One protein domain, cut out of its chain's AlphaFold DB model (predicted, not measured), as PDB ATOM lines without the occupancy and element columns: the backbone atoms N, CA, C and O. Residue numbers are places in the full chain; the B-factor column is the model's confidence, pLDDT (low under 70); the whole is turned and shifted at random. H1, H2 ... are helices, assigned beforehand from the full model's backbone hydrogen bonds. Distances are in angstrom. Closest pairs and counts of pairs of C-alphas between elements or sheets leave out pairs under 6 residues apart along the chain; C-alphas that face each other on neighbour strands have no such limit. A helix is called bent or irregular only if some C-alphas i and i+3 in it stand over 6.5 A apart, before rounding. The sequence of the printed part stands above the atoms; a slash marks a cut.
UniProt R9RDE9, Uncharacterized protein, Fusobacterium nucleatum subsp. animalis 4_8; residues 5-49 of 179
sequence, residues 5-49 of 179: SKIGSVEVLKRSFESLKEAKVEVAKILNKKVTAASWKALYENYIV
ATOM      1  N   SER A   5     562.390 388.013 361.910       81.69
ATOM      2  CA  SER A   5     561.557 389.107 361.382       81.69
ATOM      3  C   SER A   5     560.119 388.664 361.080       81.69
ATOM      4  O   SER A   5     559.200 389.477 361.071       81.69
ATOM      5  N   LYS A   6     559.898 387.355 360.892       86.56
ATOM      6  CA  LYS A   6     558.573 386.760 360.656       86.56
ATOM      7  C   LYS A   6     557.834 386.401 361.946       86.56
ATOM      8  O   LYS A   6     556.691 385.947 361.899       86.56
ATOM      9  N   ILE A   7     558.467 386.581 363.105       90.38
ATOM     10  CA  ILE A   7     557.857 386.319 364.407       90.38
ATOM     11  C   ILE A   7     557.068 387.563 364.817       90.38
ATOM     12  O   ILE A   7     557.619 388.497 365.386       90.38
ATOM     13  N   GLY A   8     555.767 387.562 364.523       88.44
ATOM     14  CA  GLY A   8     554.860 388.677 364.829       88.44
ATOM     15  C   GLY A   8     554.118 388.569 366.166       88.44
ATOM     16  O   GLY A   8     553.309 389.440 366.485       88.44
ATOM     17  N   SER A   9     554.336 387.504 366.948       92.00
ATOM     18  CA  SER A   9     553.741 387.370 368.282       92.00
ATOM     19  C   SER A   9     554.506 386.399 369.190       92.00
ATOM     20  O   SER A   9     555.322 385.590 368.736       92.00
ATOM     21  N   VAL A  10     554.198 386.441 370.491       93.19
ATOM     22  CA  VAL A  10     554.744 385.509 371.493       93.19
ATOM     23  C   VAL A  10     554.293 384.068 371.216       93.19
ATOM     24  O   VAL A  10     555.038 383.124 371.477       93.19
ATOM     25  N   GLU A  11     553.090 383.868 370.683       94.19
ATOM     26  CA  GLU A  11     552.543 382.554 370.323       94.19
ATOM     27  C   GLU A  11     553.285 381.958 369.130       94.19
ATOM     28  O   GLU A  11     553.637 380.779 369.165       94.19
ATOM     29  N   VAL A  12     553.561 382.772 368.104       93.00
ATOM     30  CA  VAL A  12     554.381 382.353 366.961       93.00
ATOM     31  C   VAL A  12     555.780 381.988 367.449       93.00
ATOM     32  O   VAL A  12     556.249 380.894 367.159       93.00
ATOM     33  N   LEU A  13     556.388 382.830 368.294       93.88
ATOM     34  CA  LEU A  13     557.698 382.568 368.892       93.88
ATOM     35  C   LEU A  13     557.748 381.217 369.623       93.88
ATOM     36  O   LEU A  13     558.686 380.449 369.430       93.88
ATOM     37  N   LYS A  14     556.737 380.916 370.444       94.75
ATOM     38  CA  LYS A  14     556.642 379.645 371.182       94.75
ATOM     39  C   LYS A  14     556.482 378.430 370.270       94.75
ATOM     40  O   LYS A  14     556.899 377.348 370.653       94.75
ATOM     41  N   ARG A  15     555.841 378.581 369.108       94.06
ATOM     42  CA  ARG A  15     555.683 377.498 368.121       94.06
ATOM     43  C   ARG A  15     556.940 377.295 367.278       94.06
ATOM     44  O   ARG A  15     557.136 376.209 366.750       94.06
ATOM     45  N   SER A  16     557.763 378.333 367.135       92.94
ATOM     46  CA  SER A  16     558.986 378.306 366.327       92.94
ATOM     47  C   SER A  16     560.186 377.644 367.009       92.94
ATOM     48  O   SER A  16     561.169 377.382 366.324       92.94
ATOM     49  N   PHE A  17     560.134 377.399 368.320       93.81
ATOM     50  CA  PHE A  17     561.248 376.846 369.097       93.81
ATOM     51  C   PHE A  17     560.740 375.861 370.152       93.81
ATOM     52  O   PHE A  17     559.688 376.088 370.749       93.81
ATOM     53  N   GLU A  18     561.512 374.816 370.452       92.62
ATOM     54  CA  GLU A  18     561.117 373.786 371.424       92.62
ATOM     55  C   GLU A  18     561.187 374.306 372.863       92.62
ATOM     56  O   GLU A  18     560.418 373.903 373.739       92.62
ATOM     57  N   SER A  19     562.116 375.226 373.136       95.81
ATOM     58  CA  SER A  19     562.301 375.783 374.474       95.81
ATOM     59  C   SER A  19     562.775 377.233 374.470       95.81
ATOM     60  O   SER A  19     563.441 377.709 373.552       95.81
ATOM     61  N   LEU A  20     562.522 377.939 375.579       95.69
ATOM     62  CA  LEU A  20     563.038 379.297 375.778       95.69
ATOM     63  C   LEU A  20     564.575 379.323 375.764       95.69
ATOM     64  O   LEU A  20     565.178 380.326 375.391       95.69
ATOM     65  N   LYS A  21     565.231 378.238 376.204       95.62
ATOM     66  CA  LYS A  21     566.695 378.131 376.204       95.62
ATOM     67  C   LYS A  21     567.233 378.140 374.774       95.62
ATOM     68  O   LYS A  21     568.143 378.912 374.496       95.62
ATOM     69  N   GLU A  22     566.644 377.330 373.903       94.75
ATOM     70  CA  GLU A  22     566.983 377.261 372.480       94.75
ATOM     71  C   GLU A  22     566.723 378.601 371.781       94.75
ATOM     72  O   GLU A  22     567.637 379.171 371.187       94.75
ATOM     73  N   ALA A  23     565.527 379.169 371.961       95.00
ATOM     74  CA  ALA A  23     565.157 380.447 371.360       95.00
ATOM     75  C   ALA A  23     566.140 381.570 371.730       95.00
ATOM     76  O   ALA A  23     566.550 382.353 370.878       95.00
ATOM     77  N   LYS A  24     566.586 381.635 372.994       95.44
ATOM     78  CA  LYS A  24     567.598 382.613 373.431       95.44
ATOM     79  C   LYS A  24     568.936 382.441 372.720       95.44
ATOM     80  O   LYS A  24     569.573 383.446 372.421       95.44
ATOM     81  N   VAL A  25     569.372 381.201 372.495       94.50
ATOM     82  CA  VAL A  25     570.639 380.906 371.812       94.50
ATOM     83  C   VAL A  25     570.565 381.352 370.356       94.50
ATOM     84  O   VAL A  25     571.463 382.054 369.898       94.50
ATOM     85  N   GLU A  26     569.488 381.014 369.650       93.50
ATOM     86  CA  GLU A  26     569.317 381.404 368.246       93.50
ATOM     87  C   GLU A  26     569.151 382.918 368.077       93.50
ATOM     88  O   GLU A  26     569.847 383.531 367.269       93.50
ATOM     89  N   VAL A  27     568.327 383.563 368.908       92.38
ATOM     90  CA  VAL A  27     568.179 385.028 368.892       92.38
ATOM     91  C   VAL A  27     569.509 385.723 369.217       92.38
ATOM     92  O   VAL A  27     569.841 386.723 368.587       92.38
ATOM     93  N   ALA A  28     570.310 385.194 370.150       93.50
ATOM     94  CA  ALA A  28     571.627 385.752 370.467       93.50
ATOM     95  C   ALA A  28     572.608 385.661 369.288       93.50
ATOM     96  O   ALA A  28     573.346 386.619 369.048       93.50
ATOM     97  N   LYS A  29     572.594 384.545 368.543       93.69
ATOM     98  CA  LYS A  29     573.394 384.373 367.319       93.69
ATOM     99  C   LYS A  29     572.986 385.383 366.248       93.69
ATOM    100  O   LYS A  29     573.851 386.047 365.692       93.69
ATOM    101  N   ILE A  30     571.682 385.527 365.997       91.38
ATOM    102  CA  ILE A  30     571.152 386.430 364.963       91.38
ATOM    103  C   ILE A  30     571.482 387.890 365.278       91.38
ATOM    104  O   ILE A  30     571.934 388.630 364.410       91.38
ATOM    105  N   LEU A  31     571.272 388.309 366.527       88.31
ATOM    106  CA  LEU A  31     571.468 389.697 366.942       88.31
ATOM    107  C   LEU A  31     572.922 390.030 367.299       88.31
ATOM    108  O   LEU A  31     573.199 391.170 367.671       88.31
ATOM    109  N   ASN A  32     573.821 389.042 367.264       90.00
ATOM    110  CA  ASN A  32     575.211 389.149 367.705       90.00
ATOM    111  C   ASN A  32     575.358 389.848 369.077       90.00
ATOM    112  O   ASN A  32     576.201 390.726 369.273       90.00
ATOM    113  N   LYS A  33     574.482 389.509 370.036       88.69
ATOM    114  CA  LYS A  33     574.471 390.108 371.381       88.69
ATOM    115  C   LYS A  33     573.959 389.139 372.439       88.69
ATOM    116  O   LYS A  33     573.202 388.214 372.156       88.69
ATOM    117  N   LYS A  34     574.333 389.382 373.697       89.12
ATOM    118  CA  LYS A  34     573.865 388.585 374.838       89.12
ATOM    119  C   LYS A  34     572.351 388.752 375.038       89.12
ATOM    120  O   LYS A  34     571.854 389.874 375.105       89.12
ATOM    121  N   VAL A  35     571.645 387.634 375.212       90.44
ATOM    122  CA  VAL A  35     570.197 387.585 375.471       90.44
ATOM    123  C   VAL A  35     569.935 386.958 376.839       90.44
ATOM    124  O   VAL A  35     570.288 385.805 377.080       90.44
ATOM    125  N   THR A  36     569.291 387.697 377.745       88.62
ATOM    126  CA  THR A  36     569.019 387.251 379.130       88.62
ATOM    127  C   THR A  36     567.530 387.208 379.470       88.62
ATOM    128  O   THR A  36     567.133 387.480 380.600       88.62
ATOM    129  N   ALA A  37     566.678 386.876 378.500       91.44
ATOM    130  CA  ALA A  37     565.235 386.833 378.717       91.44
ATOM    131  C   ALA A  37     564.816 385.775 379.761       91.44
ATOM    132  O   ALA A  37     565.183 384.598 379.670       91.44
ATOM    133  N   ALA A  38     564.010 386.199 380.740       93.50
ATOM    134  CA  ALA A  38     563.451 385.329 381.781       93.50
ATOM    135  C   ALA A  38     562.152 384.627 381.347       93.50
ATOM    136  O   ALA A  38     561.741 383.645 381.955       93.50
ATOM    137  N   SER A  39     561.504 385.112 380.287       95.56
ATOM    138  CA  SER A  39     560.247 384.571 379.768       95.56
ATOM    139  C   SER A  39     560.166 384.737 378.252       95.56
ATOM    140  O   SER A  39     560.893 385.542 377.670       95.56
ATOM    141  N   TRP A  40     559.249 384.007 377.612       95.56
ATOM    142  CA  TRP A  40     558.940 384.171 376.186       95.56
ATOM    143  C   TRP A  40     558.517 385.597 375.839       95.56
ATOM    144  O   TRP A  40     558.969 386.146 374.841       95.56
ATOM    145  N   LYS A  41     557.704 386.215 376.702       92.50
ATOM    146  CA  LYS A  41     557.281 387.609 376.559       92.50
ATOM    147  C   LYS A  41     558.485 388.553 376.595       92.50
ATOM    148  O   LYS A  41     558.675 389.338 375.678       92.50
ATOM    149  N   ALA A  42     559.361 388.394 377.589       90.50
ATOM    150  CA  ALA A  42     560.571 389.204 377.700       90.50
ATOM    151  C   ALA A  42     561.551 388.979 376.537       90.50
ATOM    152  O   ALA A  42     562.286 389.899 376.188       90.50
ATOM    153  N   LEU A  43     561.596 387.773 375.955       92.62
ATOM    154  CA  LEU A  43     562.397 387.493 374.764       92.62
ATOM    155  C   LEU A  43     561.829 388.232 373.553       92.62
ATOM    156  O   LEU A  43     562.560 388.936 372.866       92.62
ATOM    157  N   TYR A  44     560.522 388.112 373.345       91.50
ATOM    158  CA  TYR A  44     559.821 388.757 372.249       91.50
ATOM    159  C   TYR A  44     559.950 390.288 372.312       91.50
ATOM    160  O   TYR A  44     560.531 390.899 371.421       91.50
ATOM    161  N   GLU A  45     559.505 390.902 373.408       86.50
ATOM    162  CA  GLU A  45     559.387 392.362 373.545       86.50
ATOM    163  C   GLU A  45     560.730 393.102 373.570       86.50
ATOM    164  O   GLU A  45     560.810 394.262 373.168       86.50
ATOM    165  N   ASN A  46     561.798 392.465 374.062       87.00
ATOM    166  CA  ASN A  46     563.091 393.139 374.219       87.00
ATOM    167  C   ASN A  46     564.086 392.846 373.094       87.00
ATOM    168  O   ASN A  46     565.073 393.574 372.971       87.00
ATOM    169  N   TYR A  47     563.877 391.779 372.318       87.88
ATOM    170  CA  TYR A  47     564.878 391.306 371.359       87.88
ATOM    171  C   TYR A  47     564.339 391.059 369.953       87.88
ATOM    172  O   TYR A  47     565.139 391.097 369.024       87.88
ATOM    173  N   ILE A  48     563.043 390.797 369.787       89.00
ATOM    174  CA  ILE A  48     562.467 390.404 368.493       89.00
ATOM    175  C   ILE A  48     561.589 391.513 367.928       89.00
ATOM    176  O   ILE A  48     561.733 391.858 366.762       89.00
ATOM    177  N   VAL A  49     560.707 392.079 368.755       87.25
ATOM    178  CA  VAL A  49     559.824 393.172 368.344       87.25
ATOM    179  C   VAL A  49     560.656 394.364 367.898       87.25
ATOM    180  O   VAL A  49     561.475 394.884 368.663       87.25
TER     181      VAL A  49
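What this domain is: This is residues 5 to 49 of the 179 residues of an uncharacterized protein of Fusobacterium nucleatum subsp. animalis 4_8 (UniProt R9RDE9). What does the model look like? It is a small, compact body of three helices: H2 and H3 run side by side the same way, and the short H1 is set crosswise near the ends where they begin. What is it made of? The 45 printed residues include three named helices, H1, H2 and H3 in chain order, and no named strand; the class is all helix. How large is it? The radius of gyration of the C-alphas is 9.1 A, and the rounded outline spans 23 by 19 by 15 A.

How they stand to each other: How does the longest helix stand to its partner? H2, residues 20 to 31, touches H3, residues 40 to 48, at a shallow tilt of 3 degrees, the same way. Their closest C-alphas are those of Leu 20 and Trp 40, 6.4 A apart. Where is the remaining helix? H1, residues 10 to 16, touches H3 about perpendicular, at 87 degrees; the closest C-alphas, of Val 10 and Lys 41, are 6.0 A apart. H1 and H2 are close but not clearly touching, about perpendicular at 89 degrees, with the closest C-alphas, of Lys 14 and Leu 20, 7.9 A apart. What do the backbones show? In H1, H2 and H3 every O i to N i+4 pair is within hydrogen-bond range.

Where its parts are: Where does H2 run? From C-alpha 20 at (563.038, 379.297, 375.778) to C-alpha 31 at (571.468, 389.697, 366.942), 16.0 A. And the others? H1 begins at C-alpha 10, (554.744, 385.509, 371.493), and measures 9.8 A; H3 ends at C-alpha 48, (562.467, 390.404, 368.493), and measures 10.5 A. Is any helix bent? H3 is neither bent nor irregular, but only just: C-alphas 45 and 48 are 6.2 A apart.

The domain as a whole: What are the extremes? The two C-alphas farthest apart are those of Glu 11 and Asn 32, 23.8 A; those of the first and last printed residues, Ser 5 and Val 49, are 8.2 A apart. Are there cuts or long links? The printed part has no cut; the link from H1 to H2 is tight, and that from H2 to H3, with 8 residues, is short. How confident is the model? The mean pLDDT of the printed part is 91.8, and no printed residue is under 70.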